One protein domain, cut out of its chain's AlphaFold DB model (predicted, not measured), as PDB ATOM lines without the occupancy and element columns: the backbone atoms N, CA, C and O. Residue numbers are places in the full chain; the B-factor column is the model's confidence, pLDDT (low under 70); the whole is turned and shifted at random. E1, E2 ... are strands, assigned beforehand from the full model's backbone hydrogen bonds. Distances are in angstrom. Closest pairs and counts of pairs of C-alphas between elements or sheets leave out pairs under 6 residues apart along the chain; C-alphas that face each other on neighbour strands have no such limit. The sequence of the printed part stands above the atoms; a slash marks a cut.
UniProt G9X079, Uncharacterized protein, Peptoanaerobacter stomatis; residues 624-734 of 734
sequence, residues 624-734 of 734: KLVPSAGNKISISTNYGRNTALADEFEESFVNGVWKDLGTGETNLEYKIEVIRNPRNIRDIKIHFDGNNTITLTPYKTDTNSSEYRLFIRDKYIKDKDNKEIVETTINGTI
ATOM      1  N   LYS A 624       7.443  10.599  24.371       91.62
ATOM      2  CA  LYS A 624       6.095  10.837  23.849       91.62
ATOM      3  C   LYS A 624       5.269  11.567  24.891       91.62
ATOM      4  O   LYS A 624       5.116  11.076  26.006       91.62
ATOM      5  N   LEU A 625       4.720  12.710  24.486       90.25
ATOM      6  CA  LEU A 625       3.728  13.466  25.243       90.25
ATOM      7  C   LEU A 625       2.370  13.265  24.582       90.25
ATOM      8  O   LEU A 625       2.201  13.585  23.406       90.25
ATOM      9  N   VAL A 626       1.415  12.720  25.329       89.25
ATOM     10  CA  VAL A 626       0.064  12.447  24.832       89.25
ATOM     11  C   VAL A 626      -0.936  13.273  25.638       89.25
ATOM     12  O   VAL A 626      -1.058  13.050  26.847       89.25
ATOM     13  N   PRO A 627      -1.664  14.217  25.009       84.94
ATOM     14  CA  PRO A 627      -2.752  14.914  25.677       84.94
ATOM     15  C   PRO A 627      -3.768  13.911  26.235       84.94
ATOM     16  O   PRO A 627      -4.151  12.953  25.568       84.94
ATOM     17  N   SER A 628      -4.197  14.136  27.467       81.19
ATOM     18  CA  SER A 628      -5.249  13.388  28.158       81.19
ATOM     19  C   SER A 628      -6.431  14.325  28.442       81.19
ATOM     20  O   SER A 628      -6.364  15.516  28.149       81.19
ATOM     21  N   ALA A 629      -7.542  13.812  28.978       76.44
ATOM     22  CA  ALA A 629      -8.722  14.641  29.243       76.44
ATOM     23  C   ALA A 629      -8.403  15.831  30.177       76.44
ATOM     24  O   ALA A 629      -7.754  15.664  31.213       76.44
ATOM     25  N   GLY A 630      -8.901  17.021  29.823       75.25
ATOM     26  CA  GLY A 630      -8.623  18.269  30.541       75.25
ATOM     27  C   GLY A 630      -7.197  18.771  30.297       75.25
ATOM     28  O   GLY A 630      -6.686  18.687  29.186       75.25
ATOM     29  N   ASN A 631      -6.541  19.269  31.346       77.94
ATOM     30  CA  ASN A 631      -5.194  19.845  31.257       77.94
ATOM     31  C   ASN A 631      -4.088  18.831  31.600       77.94
ATOM     32  O   ASN A 631      -3.075  19.187  32.206       77.94
ATOM     33  N   LYS A 632      -4.313  17.551  31.293       85.44
ATOM     34  CA  LYS A 632      -3.408  16.450  31.643       85.44
ATOM     35  C   LYS A 632      -2.622  15.983  30.425       85.44
ATOM     36  O   LYS A 632      -3.155  15.925  29.322       85.44
ATOM     37  N   ILE A 633      -1.367  15.610  30.628       88.75
ATOM     38  CA  ILE A 633      -0.454  15.116  29.597       88.75
ATOM     39  C   ILE A 633       0.221  13.862  30.139       88.75
ATOM     40  O   ILE A 633       0.859  13.910  31.185       88.75
ATOM     41  N   SER A 634       0.103  12.750  29.421       89.38
ATOM     42  CA  SER A 634       0.821  11.517  29.744       89.38
ATOM     43  C   SER A 634       2.215  11.535  29.111       89.38
ATOM     44  O   SER A 634       2.343  11.857  27.926       89.38
ATOM     45  N   ILE A 635       3.242  11.157  29.869       88.88
ATOM     46  CA  ILE A 635       4.624  10.997  29.402       88.88
ATOM     47  C   ILE A 635       4.951   9.510  29.284       88.88
ATOM     48  O   ILE A 635       4.624   8.711  30.156       88.88
ATOM     49  N   SER A 636       5.647   9.127  28.220       89.94
ATOM     50  CA  SER A 636       6.268   7.805  28.114       89.94
ATOM     51  C   SER A 636       7.564   7.869  27.311       89.94
ATOM     52  O   SER A 636       7.777   8.798  26.530       89.94
ATOM     53  N   THR A 637       8.430   6.871  27.488       91.62
ATOM     54  CA  THR A 637       9.654   6.696  26.693       91.62
ATOM     55  C   THR A 637       9.674   5.310  26.058       91.62
ATOM     56  O   THR A 637       9.021   4.385  26.542       91.62
ATOM     57  N   ASN A 638      10.425   5.141  24.969       91.38
ATOM     58  CA  ASN A 638      10.620   3.829  24.337       91.38
ATOM     59  C   ASN A 638      11.950   3.144  24.716       91.38
ATOM     60  O   ASN A 638      12.292   2.125  24.120       91.38
ATOM     61  N   TYR A 639      12.694   3.685  25.689       91.88
ATOM     62  CA  TYR A 639      14.044   3.232  26.059       91.88
ATOM     63  C   TYR A 639      14.230   2.942  27.558       91.88
ATOM     64  O   TYR A 639      15.318   3.109  28.111       91.88
ATOM     65  N   GLY A 640      13.171   2.468  28.224       87.06
ATOM     66  CA  GLY A 640      13.266   1.916  29.580       87.06
ATOM     67  C   GLY A 640      13.799   2.905  30.621       87.06
ATOM     68  O   GLY A 640      14.449   2.490  31.578       87.06
ATOM     69  N   ARG A 641      13.571   4.204  30.404       91.00
ATOM     70  CA  ARG A 641      13.879   5.267  31.361       91.00
ATOM     71  C   ARG A 641      12.795   5.321  32.426       91.00
ATOM     72  O   ARG A 641      11.611   5.343  32.083       91.00
ATOM     73  N   ASN A 642      13.198   5.401  33.690       86.69
ATOM     74  CA  ASN A 642      12.261   5.612  34.782       86.69
ATOM     75  C   ASN A 642      11.754   7.063  34.786       86.69
ATOM     76  O   ASN A 642      12.515   7.995  35.058       86.69
ATOM     77  N   THR A 643      10.475   7.251  34.456       80.44
ATOM     78  CA  THR A 643       9.808   8.562  34.463       80.44
ATOM     79  C   THR A 643       9.151   8.889  35.802       80.44
ATOM     80  O   THR A 643       8.780  10.035  36.007       80.44
ATOM     81  N   ALA A 644       9.028   7.913  36.705       75.12
ATOM     82  CA  ALA A 644       8.303   8.012  37.972       75.12
ATOM     83  C   ALA A 644       9.194   8.431  39.161       75.12
ATOM     84  O   ALA A 644       8.763   8.400  40.305       75.12
ATOM     85  N   LEU A 645      10.460   8.789  38.921       71.50
ATOM     86  CA  LEU A 645      11.425   9.082  39.993       71.50
ATOM     87  C   LEU A 645      11.230  10.462  40.650       71.50
ATOM     88  O   LEU A 645      11.915  10.809  41.604       71.50
ATOM     89  N   ALA A 646      10.332  11.272  40.105       65.75
ATOM     90  CA  ALA A 646      10.062  12.619  40.567       65.75
ATOM     91  C   ALA A 646       8.968  12.635  41.643       65.75
ATOM     92  O   ALA A 646       7.911  12.054  41.436       65.75
ATOM     93  N   ASP A 647       9.190  13.348  42.745       65.19
ATOM     94  CA  ASP A 647       8.160  13.564  43.766       65.19
ATOM     95  C   ASP A 647       7.082  14.566  43.315       65.19
ATOM     96  O   ASP A 647       7.256  15.326  42.352       65.19
ATOM     97  N   GLU A 648       5.972  14.578  44.061       63.31
ATOM     98  CA  GLU A 648       4.895  15.554  43.922       63.31
ATOM     99  C   GLU A 648       5.458  16.981  44.036       63.31
ATOM    100  O   GLU A 648       6.147  17.343  44.994       63.31
ATOM    101  N   PHE A 649       5.202  17.791  43.013       63.19
ATOM    102  CA  PHE A 649       5.810  19.108  42.876       63.19
ATOM    103  C   PHE A 649       4.924  20.230  43.440       63.19
ATOM    104  O   PHE A 649       3.756  20.331  43.054       63.19
ATOM    105  N   GLU A 650       5.494  21.137  44.247       54.53
ATOM    106  CA  GLU A 650       4.873  22.423  44.606       54.53
ATOM    107  C   GLU A 650       5.469  23.584  43.778       54.53
ATOM    108  O   GLU A 650       6.651  23.891  43.868       54.53
ATOM    109  N   GLU A 651       4.604  24.202  42.961       53.78
ATOM    110  CA  GLU A 651       4.687  25.487  42.228       53.78
ATOM    111  C   GLU A 651       6.034  25.962  41.616       53.78
ATOM    112  O   GLU A 651       7.009  26.274  42.288       53.78
ATOM    113  N   SER A 652       6.065  26.151  40.284       51.66
ATOM    114  CA  SER A 652       7.232  26.657  39.539       51.66
ATOM    115  C   SER A 652       6.797  27.698  38.528       51.66
ATOM    116  O   SER A 652       5.879  27.474  37.741       51.66
ATOM    117  N   PHE A 653       7.498  28.827  38.542       54.88
ATOM    118  CA  PHE A 653       7.214  29.990  37.709       54.88
ATOM    119  C   PHE A 653       8.116  30.022  36.461       54.88
ATOM    120  O   PHE A 653       9.290  29.622  36.507       54.88
ATOM    121  N   VAL A 654       7.541  30.429  35.326       55.47
ATOM    122  CA  VAL A 654       8.082  30.245  33.967       55.47
ATOM    123  C   VAL A 654       9.155  31.289  33.653       55.47
ATOM    124  O   VAL A 654       8.902  32.483  33.769       55.47
ATOM    125  N   ASN A 655      10.339  30.854  33.202       53.41
ATOM    126  CA  ASN A 655      11.285  31.718  32.483       53.41
ATOM    127  C   ASN A 655      12.362  30.895  31.759       53.41
ATOM    128  O   ASN A 655      13.443  30.705  32.299       53.41
ATOM    129  N   GLY A 656      12.063  30.385  30.557       62.16
ATOM    130  CA  GLY A 656      13.031  30.039  29.494       62.16
ATOM    131  C   GLY A 656      14.166  29.030  29.768       62.16
ATOM    132  O   GLY A 656      14.880  28.682  28.827       62.16
ATOM    133  N   VAL A 657      14.337  28.558  30.999       76.19
ATOM    134  CA  VAL A 657      15.422  27.691  31.466       76.19
ATOM    135  C   VAL A 657      14.848  26.316  31.779       76.19
ATOM    136  O   VAL A 657      13.722  26.200  32.266       76.19
ATOM    137  N   TRP A 658      15.628  25.284  31.476       84.50
ATOM    138  CA  TRP A 658      15.304  23.907  31.815       84.50
ATOM    139  C   TRP A 658      15.262  23.722  33.328       84.50
ATOM    140  O   TRP A 658      16.144  24.197  34.044       84.50
ATOM    141  N   LYS A 659      14.211  23.063  33.799       82.75
ATOM    142  CA  LYS A 659      14.012  22.710  35.201       82.75
ATOM    143  C   LYS A 659      13.736  21.224  35.302       82.75
ATOM    144  O   LYS A 659      13.102  20.665  34.412       82.75
ATOM    145  N   ASP A 660      14.159  20.617  36.395       84.19
ATOM    146  CA  ASP A 660      13.792  19.253  36.743       84.19
ATOM    147  C   ASP A 660      12.261  19.090  36.745       84.19
ATOM    148  O   ASP A 660      11.522  19.917  37.284       84.19
ATOM    149  N   LEU A 661      11.763  18.046  36.082       81.94
ATOM    150  CA  LEU A 661      10.370  17.627  36.169       81.94
ATOM    151  C   LEU A 661      10.103  16.985  37.541       81.94
ATOM    152  O   LEU A 661      10.270  15.777  37.676       81.94
ATOM    153  N   GLY A 662       9.711  17.784  38.537       73.81
ATOM    154  CA  GLY A 662       9.534  17.359  39.935       73.81
ATOM    155  C   GLY A 662      10.436  18.128  40.904       73.81
ATOM    156  O   GLY A 662      11.204  18.990  40.485       73.81
ATOM    157  N   THR A 663      10.303  17.875  42.211       67.88
ATOM    158  CA  THR A 663      11.137  18.509  43.261       67.88
ATOM    159  C   THR A 663      12.348  17.647  43.630       67.88
ATOM    160  O   THR A 663      13.299  18.162  44.215       67.88
ATOM    161  N   GLY A 664      12.313  16.352  43.294       67.25
ATOM    162  CA  GLY A 664      13.392  15.384  43.512       67.25
ATOM    163  C   GLY A 664      14.363  15.248  42.332       67.25
ATOM    164  O   GLY A 664      14.207  15.898  41.298       67.25
ATOM    165  N   GLU A 665      15.360  14.363  42.468       70.50
ATOM    166  CA  GLU A 665      16.363  14.065  41.429       70.50
ATOM    167  C   GLU A 665      15.764  13.301  40.232       70.50
ATOM    168  O   GLU A 665      16.044  12.137  39.995       70.50
ATOM    169  N   THR A 666      14.945  13.956  39.426       80.12
ATOM    170  CA  THR A 666      14.305  13.378  38.235       80.12
ATOM    171  C   THR A 666      15.256  13.190  37.057       80.12
ATOM    172  O   THR A 666      16.238  13.907  36.912       80.12
ATOM    173  N   ASN A 667      14.944  12.274  36.144       86.25
ATOM    174  CA  ASN A 667      15.749  12.032  34.940       86.25
ATOM    175  C   ASN A 667      15.349  12.916  33.749       86.25
ATOM    176  O   ASN A 667      16.031  12.925  32.721       86.25
ATOM    177  N   LEU A 668      14.228  13.627  33.872       88.88
ATOM    178  CA  LEU A 668      13.649  14.442  32.814       88.88
ATOM    179  C   LEU A 668      13.599  15.905  33.234       88.88
ATOM    180  O   LEU A 668      13.210  16.231  34.349       88.88
ATOM    181  N   GLU A 669      13.901  16.793  32.301       88.31
ATOM    182  CA  GLU A 669      13.749  18.231  32.490       88.31
ATOM    183  C   GLU A 669      12.640  18.766  31.589       88.31
ATOM    184  O   GLU A 669      12.364  18.227  30.512       88.31
ATOM    185  N   TYR A 670      12.028  19.866  32.010       86.81
ATOM    186  CA  TYR A 670      11.001  20.566  31.266       86.81
ATOM    187  C   TYR A 670      11.324  22.047  31.076       86.81
ATOM    188  O   TYR A 670      12.040  22.674  31.860       86.81
ATOM    189  N   LYS A 671      10.752  22.623  30.019       85.56
ATOM    190  CA  LYS A 671      10.762  24.059  29.740       85.56
ATOM    191  C   LYS A 671       9.416  24.453  29.144       85.56
ATOM    192  O   LYS A 671       8.878  23.741  28.303       85.56
ATOM    193  N   ILE A 672       8.869  25.592  29.561       81.12
ATOM    194  CA  ILE A 672       7.622  26.134  29.005       81.12
ATOM    195  C   ILE A 672       7.919  27.455  28.302       81.12
ATOM    196  O   ILE A 672       8.575  28.333  28.863       81.12
ATOM    197  N   GLU A 673       7.409  27.597  27.083       81.00
ATOM    198  CA  GLU A 673       7.390  28.851  26.334       81.00
ATOM    199  C   GLU A 673       5.942  29.278  26.097       81.00
ATOM    200  O   GLU A 673       5.104  28.485  25.673       81.00
ATOM    201  N   VAL A 674       5.633  30.544  26.367       75.56
ATOM    202  CA  VAL A 674       4.296  31.089  26.118       75.56
ATOM    203  C   VAL A 674       4.237  31.589  24.676       75.56
ATOM    204  O   VAL A 674       5.007  32.472  24.302       75.56
ATOM    205  N   ILE A 675       3.331  31.026  23.872       77.00
ATOM    206  CA  ILE A 675       3.150  31.392  22.459       77.00
ATOM    207  C   ILE A 675       2.205  32.590  22.351       77.00
ATOM    208  O   ILE A 675       2.509  33.568  21.667       77.00
ATOM    209  N   ARG A 676       1.059  32.529  23.037       71.69
ATOM    210  CA  ARG A 676       0.039  33.578  22.995       71.69
ATOM    211  C   ARG A 676      -0.444  33.901  24.395       71.69
ATOM    212  O   ARG A 676      -0.988  33.047  25.090       71.69
ATOM    213  N   ASN A 677      -0.262  35.164  24.772       66.38
ATOM    214  CA  ASN A 677      -0.558  35.656  26.107       66.38
ATOM    215  C   ASN A 677      -1.467  36.893  26.056       66.38
ATOM    216  O   ASN A 677      -0.969  38.019  26.065       66.38
ATOM    217  N   PRO A 678      -2.798  36.727  25.993       58.66
ATOM    218  CA  PRO A 678      -3.704  37.862  25.848       58.66
ATOM    219  C   PRO A 678      -3.696  38.848  27.036       58.66
ATOM    220  O   PRO A 678      -4.249  39.937  26.888       58.66
ATOM    221  N   ARG A 679      -3.085  38.524  28.196       56.53
ATOM    222  CA  ARG A 679      -3.096  39.391  29.400       56.53
ATOM    223  C   ARG A 679      -1.843  39.357  30.301       56.53
ATOM    224  O   ARG A 679      -1.944  39.719  31.468       56.53
ATOM    225  N   ASN A 680      -0.661  38.980  29.810       57.56
ATOM    226  CA  ASN A 680       0.538  38.803  30.658       57.56
ATOM    227  C   ASN A 680       0.346  37.764  31.790       57.56
ATOM    228  O   ASN A 680       0.761  38.000  32.925       57.56
ATOM    229  N   ILE A 681      -0.256  36.601  31.510       55.91
ATOM    230  CA  ILE A 681      -0.145  35.426  32.388       55.91
ATOM    231  C   ILE A 681       1.344  35.138  32.581       55.91
ATOM    232  O   ILE A 681       2.042  34.835  31.613       55.91
ATOM    233  N   ARG A 682       1.839  35.305  33.809       53.56
ATOM    234  CA  ARG A 682       3.249  35.076  34.152       53.56
ATOM    235  C   ARG A 682       3.522  33.612  34.503       53.56
ATOM    236  O   ARG A 682       4.636  33.139  34.313       53.56
ATOM    237  N   ASP A 683       2.483  32.883  34.919       61.34
ATOM    238  CA  ASP A 683       2.649  31.680  35.728       61.34
ATOM    239  C   ASP A 683       1.691  30.558  35.268       61.34
ATOM    240  O   ASP A 683       0.474  30.641  35.453       61.34
ATOM    241  N   ILE A 684       2.230  29.506  34.640       68.75
ATOM    242  CA  ILE A 684       1.540  28.222  34.415       68.75
ATOM    243  C   ILE A 684       2.073  27.254  35.467       68.75
ATOM    244  O   ILE A 684       3.275  26.993  35.496       68.75
ATOM    245  N   LYS A 685       1.192  26.714  36.314       72.38
ATOM    246  CA  LYS A 685       1.573  25.691  37.288       72.38
ATOM    247  C   LYS A 685       1.679  24.353  36.573       72.38
ATOM    248  O   LYS A 685       0.740  23.939  35.897       72.38
ATOM    249  N   ILE A 686       2.811  23.686  36.740       76.88
ATOM    250  CA  ILE A 686       3.010  22.302  36.325       76.88
ATOM    251  C   ILE A 686       3.022  21.428  37.574       76.88
ATOM    252  O   ILE A 686       3.642  21.783  38.572       76.88
ATOM    253  N   HIS A 687       2.318  20.309  37.521       79.38
ATOM    254  CA  HIS A 687       2.286  19.321  38.587       79.38
ATOM    255  C   HIS A 687       2.544  17.949  37.977       79.38
ATOM    256  O   HIS A 687       1.842  17.560  37.043       79.38
ATOM    257  N   PHE A 688       3.553  17.242  38.477       82.12
ATOM    258  CA  PHE A 688       3.830  15.864  38.096       82.12
ATOM    259  C   PHE A 688       3.335  14.937  39.203       82.12
ATOM    260  O   PHE A 688       3.634  15.169  40.370       82.12
ATOM    261  N   ASP A 689       2.575  13.911  38.828       79.00
ATOM    262  CA  ASP A 689       1.933  12.978  39.765       79.00
ATOM    263  C   ASP A 689       2.883  11.915  40.347       79.00
ATOM    264  O   ASP A 689       2.443  11.008  41.050       79.00
ATOM    265  N   GLY A 690       4.170  11.993  40.009       75.12
ATOM    266  CA  GLY A 690       5.186  11.021  40.395       75.12
ATOM    267  C   GLY A 690       5.128   9.695  39.644       75.12
ATOM    268  O   GLY A 690       5.809   8.750  40.016       75.12
ATOM    269  N   ASN A 691       4.340   9.592  38.574       79.88
ATOM    270  CA  ASN A 691       4.233   8.367  37.793       79.88
ATOM    271  C   ASN A 691       4.468   8.635  36.304       79.88
ATOM    272  O   ASN A 691       5.520   8.304  35.744       79.88
ATOM    273  N   ASN A 692       3.485   9.245  35.645       84.50
ATOM    274  CA  ASN A 692       3.538   9.517  34.213       84.50
ATOM    275  C   ASN A 692       2.595  10.634  33.751       84.50
ATOM    276  O   ASN A 692       2.487  10.846  32.541       84.50
ATOM    277  N   THR A 693       1.944  11.367  34.657       86.69
ATOM    278  CA  THR A 693       1.005  12.431  34.290       86.69
ATOM    279  C   THR A 693       1.522  13.795  34.717       86.69
ATOM    280  O   THR A 693       1.789  14.054  35.887       86.69
ATOM    281  N   ILE A 694       1.570  14.715  33.761       85.25
ATOM    282  CA  ILE A 694       1.730  16.145  33.996       85.25
ATOM    283  C   ILE A 694       0.349  16.796  33.966       85.25
ATOM    284  O   ILE A 694      -0.387  16.641  32.996       85.25
ATOM    285  N   THR A 695       0.013  17.581  34.982       84.06
ATOM    286  CA  THR A 695      -1.162  18.456  34.997       84.06
ATOM    287  C   THR A 695      -0.721  19.908  34.884       84.06
ATOM    288  O   THR A 695       0.153  20.361  35.620       84.06
ATOM    289  N   LEU A 696      -1.344  20.651  33.971       80.12
ATOM    290  CA  LEU A 696      -1.090  22.073  33.776       80.12
ATOM    291  C   LEU A 696      -2.263  22.898  34.308       80.12
ATOM    292  O   LEU A 696      -3.404  22.737  33.881       80.12
ATOM    293  N   THR A 697      -2.003  23.798  35.248       76.00
ATOM    294  CA  THR A 697      -3.050  24.614  35.879       76.00
ATOM    295  C   THR A 697      -2.742  26.098  35.686       76.00
ATOM    296  O   THR A 697      -1.645  26.543  36.034       76.00
ATOM    297  N   PRO A 698      -3.675  26.894  35.136       66.75
ATOM    298  CA  PRO A 698      -3.473  28.332  35.016       66.75
ATOM    299  C   PRO A 698      -3.510  28.987  36.406       66.75
ATOM    300  O   PRO A 698      -4.294  28.592  37.267       66.75
ATOM    301  N   TYR A 699      -2.684  30.013  36.635       58.06
ATOM    302  CA  TYR A 699      -2.615  30.717  37.927       58.06
ATOM    303  C   TYR A 699      -3.916  31.454  38.308       58.06
ATOM    304  O   TYR A 699      -4.191  31.654  39.490       58.06
ATOM    305  N   LYS A 700      -4.750  31.836  37.329       59.38
ATOM    306  CA  LYS A 700      -6.103  32.376  37.543       59.38
ATOM    307  C   LYS A 700      -7.085  31.744  36.561       59.38
ATOM    308  O   LYS A 700      -6.765  31.595  35.385       59.38
ATOM    309  N   THR A 701      -8.282  31.413  37.045       53.66
ATOM    310  CA  THR A 701      -9.443  30.985  36.251       53.66
ATOM    311  C   THR A 701      -9.963  32.161  35.420       53.66
ATOM    312  O   THR A 701     -10.948  32.796  35.785       53.66
ATOM    313  N   ASP A 702      -9.258  32.518  34.351       52.38
ATOM    314  CA  ASP A 702      -9.705  33.524  33.385       52.38
ATOM    315  C   ASP A 702     -10.298  32.806  32.163       52.38
ATOM    316  O   ASP A 702      -9.802  31.771  31.728       52.38
ATOM    317  N   THR A 703     -11.375  33.345  31.596       52.41
ATOM    318  CA  THR A 703     -12.173  32.709  30.528       52.41
ATOM    319  C   THR A 703     -11.530  32.753  29.132       52.41
ATOM    320  O   THR A 703     -12.185  32.410  28.152       52.41
ATOM    321  N   ASN A 704     -10.278  33.211  29.012       55.84
ATOM    322  CA  ASN A 704      -9.572  33.365  27.738       55.84
ATOM    323  C   ASN A 704      -8.419  32.366  27.635       55.84
ATOM    324  O   ASN A 704      -7.500  32.389  28.451       55.84
ATOM    325  N   SER A 705      -8.444  31.557  26.580       64.88
ATOM    326  CA  SER A 705      -7.472  30.499  26.336       64.88
ATOM    327  C   SER A 705      -6.051  31.031  26.100       64.88
ATOM    328  O   SER A 705      -5.856  31.886  25.227       64.88
ATOM    329  N   SER A 706      -5.057  30.511  26.822       68.62
ATOM    330  CA  SER A 706      -3.634  30.824  26.599       68.62
ATOM    331  C   SER A 706      -2.916  29.684  25.893       68.62
ATOM    332  O   SER A 706      -3.104  28.516  26.230       68.62
ATOM    333  N   GLU A 707      -2.079  30.027  24.913       77.69
ATOM    334  CA  GLU A 707      -1.325  29.047  24.128       77.69
ATOM    335  C   GLU A 707       0.112  28.970  24.636       77.69
ATOM    336  O   GLU A 707       0.813  29.983  24.744       77.69
ATOM    337  N   TYR A 708       0.566  27.756  24.913       77.62
ATOM    338  CA  TYR A 708       1.907  27.476  25.408       77.62
ATOM    339  C   TYR A 708       2.513  26.293  24.664       77.62
ATOM    340  O   TYR A 708       1.835  25.495  24.010       77.62
ATOM    341  N   ARG A 709       3.825  26.186  24.808       83.88
ATOM    342  CA  ARG A 709       4.645  25.098  24.319       83.88
ATOM    343  C   ARG A 709       5.394  24.497  25.492       83.88
ATOM    344  O   ARG A 709       6.174  25.192  26.137       83.88
ATOM    345  N   LEU A 710       5.143  23.227  25.771       85.44
ATOM    346  CA  LEU A 710       5.893  22.464  26.759       85.44
ATOM    347  C   LEU A 710       6.939  21.628  26.029       85.44
ATOM    348  O   LEU A 710       6.602  20.850  25.137       85.44
ATOM    349  N   PHE A 711       8.186  21.786  26.440       88.69
ATOM    350  CA  PHE A 711       9.310  20.966  26.032       88.69
ATOM    351  C   PHE A 711       9.685  20.032  27.176       88.69
ATOM    352  O   PHE A 711       9.745  20.470  28.325       88.69
ATOM    353  N   ILE A 712       9.943  18.766  26.858       90.19
ATOM    354  CA  ILE A 712      10.459  17.761  27.791       90.19
ATOM    355  C   ILE A 712      11.689  17.119  27.164       90.19
ATOM    356  O   ILE A 712      11.649  16.761  25.985       90.19
ATOM    357  N   ARG A 713      12.753  16.943  27.946       91.81
ATOM    358  CA  ARG A 713      13.986  16.281  27.508       91.81
ATOM    359  C   ARG A 713      14.541  15.328  28.558       91.81
ATOM    360  O   ARG A 713      14.234  15.463  29.739       91.81
ATOM    361  N   ASP A 714      15.377  14.394  28.122       92.94
ATOM    362  CA  ASP A 714      16.166  13.531  29.010       92.94
ATOM    363  C   ASP A 714      17.520  14.189  29.302       92.94
ATOM    364  O   ASP A 714      18.231  14.559  28.370       92.94
ATOM    365  N   LYS A 715      17.882  14.332  30.584       90.19
ATOM    366  CA  LYS A 715      19.106  15.038  31.013       90.19
ATOM    367  C   LYS A 715      20.402  14.249  30.784       90.19
ATOM    368  O   LYS A 715      21.509  14.786  30.906       90.19
ATOM    369  N   TYR A 716      20.277  12.957  30.493       91.12
ATOM    370  CA  TYR A 716      21.381  12.013  30.378       91.12
ATOM    371  C   TYR A 716      21.616  11.532  28.940       91.12
ATOM    372  O   TYR A 716      22.412  10.610  28.741       91.12
ATOM    373  N   ILE A 717      20.962  12.127  27.933       93.38
ATOM    374  CA  ILE A 717      21.106  11.716  26.530       93.38
ATOM    375  C   ILE A 717      21.667  12.841  25.655       93.38
ATOM    376  O   ILE A 717      20.950  13.747  25.231       93.38
ATOM    377  N   LYS A 718      22.946  12.706  25.285       89.56
ATOM    378  CA  LYS A 718      23.732  13.774  24.648       89.56
ATOM    379  C   LYS A 718      24.398  13.351  23.343       89.56
ATOM    380  O   LYS A 718      24.685  12.178  23.115       89.56
ATOM    381  N   ASP A 719      24.691  14.306  22.473       87.62
ATOM    382  CA  ASP A 719      25.573  14.105  21.328       87.62
ATOM    383  C   ASP A 719      27.061  14.210  21.712       87.62
ATOM    384  O   ASP A 719      27.439  14.385  22.874       87.62
ATOM    385  N   LYS A 720      27.924  14.101  20.700       78.62
ATOM    386  CA  LYS A 720      29.382  14.231  20.816       78.62
ATOM    387  C   LYS A 720      29.859  15.616  21.267       78.62
ATOM    388  O   LYS A 720      30.968  15.716  21.780       78.62
ATOM    389  N   ASP A 721      29.054  16.655  21.062       83.56
ATOM    390  CA  ASP A 721      29.343  18.034  21.457       83.56
ATOM    391  C   ASP A 721      28.687  18.354  22.816       83.56
ATOM    392  O   ASP A 721      28.616  19.514  23.225       83.56
ATOM    393  N   ASN A 722      28.221  17.313  23.523       79.88
ATOM    394  CA  ASN A 722      27.548  17.373  24.814       79.88
ATOM    395  C   ASN A 722      26.221  18.159  24.780       79.88
ATOM    396  O   ASN A 722      25.810  18.728  25.795       79.88
ATOM    397  N   LYS A 723      25.558  18.200  23.619       84.94
ATOM    398  CA  LYS A 723      24.233  18.800  23.424       84.94
ATOM    399  C   LYS A 723      23.150  17.743  23.573       84.94
ATOM    400  O   LYS A 723      23.322  16.615  23.124       84.94
ATOM    401  N   GLU A 724      22.024  18.116  24.169       83.56
ATOM    402  CA  GLU A 724      20.879  17.212  24.303       83.56
ATOM    403  C   GLU A 724      20.272  16.896  22.933       83.56
ATOM    404  O   GLU A 724      20.199  17.762  22.059       83.56
ATOM    405  N   ILE A 725      19.825  15.655  22.756       86.81
ATOM    406  CA  ILE A 725      19.245  15.203  21.480       86.81
ATOM    407  C   ILE A 725      17.876  14.532  21.612       86.81
ATOM    408  O   ILE A 725      17.235  14.260  20.598       86.81
ATOM    409  N   VAL A 726      17.429  14.235  22.833       87.69
ATOM    410  CA  VAL A 726      16.111  13.646  23.076       87.69
ATOM    411  C   VAL A 726      15.231  14.702  23.719       87.69
ATOM    412  O   VAL A 726      15.268  14.906  24.928       87.69
ATOM    413  N   GLU A 727      14.442  15.365  22.880       88.56
ATOM    414  CA  GLU A 727      13.512  16.426  23.250       88.56
ATOM    415  C   GLU A 727      12.185  16.214  22.517       88.56
ATOM    416  O   GLU A 727      12.150  15.773  21.366       88.56
ATOM    417  N   THR A 728      11.079  16.513  23.186       88.69
ATOM    418  CA  THR A 728       9.739  16.453  22.604       88.69
ATOM    419  C   THR A 728       8.939  17.681  22.998       88.69
ATOM    420  O   THR A 728       9.212  18.319  24.018       88.69
ATOM    421  N   THR A 729       7.954  18.027  22.179       87.00
ATOM    422  CA  THR A 729       7.216  19.279  22.301       87.00
ATOM    423  C   THR A 729       5.729  19.037  22.143       87.00
ATOM    424  O   THR A 729       5.296  18.379  21.199       87.00
ATOM    425  N   ILE A 730       4.938  19.635  23.028       84.06
ATOM    426  CA  ILE A 730       3.481  19.662  22.926       84.06
ATOM    427  C   ILE A 730       3.006  21.112  22.958       84.06
ATOM    428  O   ILE A 730       3.373  21.890  23.841       84.06
ATOM    429  N   ASN A 731       2.213  21.481  21.955       81.25
ATOM    430  CA  ASN A 731       1.502  22.753  21.952       81.25
ATOM    431  C   ASN A 731       0.153  22.519  22.625       81.25
ATOM    432  O   ASN A 731      -0.560  21.582  22.261       81.25
ATOM    433  N   GLY A 732      -0.177  23.349  23.605       72.62
ATOM    434  CA  GLY A 732      -1.416  23.229  24.353       72.62
ATOM    435  C   GLY A 732      -2.133  24.562  24.492       72.62
ATOM    436  O   GLY A 732      -1.543  25.636  24.354       72.62
ATOM    437  N   THR A 733      -3.427  24.457  24.777       71.31
ATOM    438  CA  THR A 733      -4.323  25.577  25.038       71.31
ATOM    439  C   THR A 733      -5.001  25.307  26.377       71.31
ATOM    440  O   THR A 733      -5.643  24.270  26.523       71.31
ATOM    441  N   ILE A 734      -4.781  26.182  27.360       66.56
ATOM    442  CA  ILE A 734      -5.391  26.115  28.703       66.56
ATOM    443  C   ILE A 734      -6.413  27.229  28.835       66.56
ATOM    444  O   ILE A 734      -6.081  28.362  28.402       66.56
TER     445      ILE A 734
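Overview. This is residues 624 to 734 of the 734 residues of an uncharacterized protein of Peptoanaerobacter stomatis (UniProt G9X079). What does one see first? Two strongly twisted sheets lie face to face as a sandwich, E1 E2 E5 E4 over E3 E6 E8; residues 638 to 667 run as a long loop along the side of edge strands E3 and E4, and E7 lies at one far end. What is it made of? The printed part has 111 residues, no named helix and eight strands, E1 to E8; its class is all strand, though under half of the residues, 48, are in named strands. Both sheets, in the orders named, are antiparallel. How large is it? It is compact, with a radius of gyration of the C-alphas of 13.9 A and spans of 44 by 29 by 22 A.

Arrangement. How is the first sheet paired? E1, residues 624 to 627, and E2, residues 632 to 637, form an antiparallel hairpin, with N 626 and O 634 within hydrogen-bond range at 2.9 A. E5, residues 693 to 698, is antiparallel to E2, N 633 to O 694 being 2.8 A, and forms a hairpin with E4, residues 684 to 688, N 685 to O 697 being 2.9 A. And the second? Inner strand E6, residues 707 to 714, is antiparallel to E3, residues 668 to 676, and to E8, residues 727 to 733; N 671 to O 711 and N 710 to O 730 are each 2.9 A. How do the sheets meet? Their best planes are 14 degrees apart, and the closest C-alphas of E1 and E8, Leu 625 and Ile 730, are 6.6 A apart. Where is E7? E6 runs on into E7, residues 717 to 719, at 85 degrees; E7 pairs with no named strand.

Along the chain. Where does E1 begin? C-alpha 624 is at (6.095, 10.837, 23.849). Which strands are long? E3 measures 25.5 A, E6 23.9 A and E8 20.1 A, ending at C-alpha 733, (-4.323, 25.577, 25.038).

Size, cuts and confidence. How far does it reach? The two C-alphas farthest apart, those of Thr 703 and Lys 720, are 46.5 A apart. Is it unbroken? The printed part has no cut, and the link E2 to E3, 30 residues, is long. Where is confidence low? The model's pLDDT is under 70 at 31 residues, among them 646 to 656 and 698 to 706.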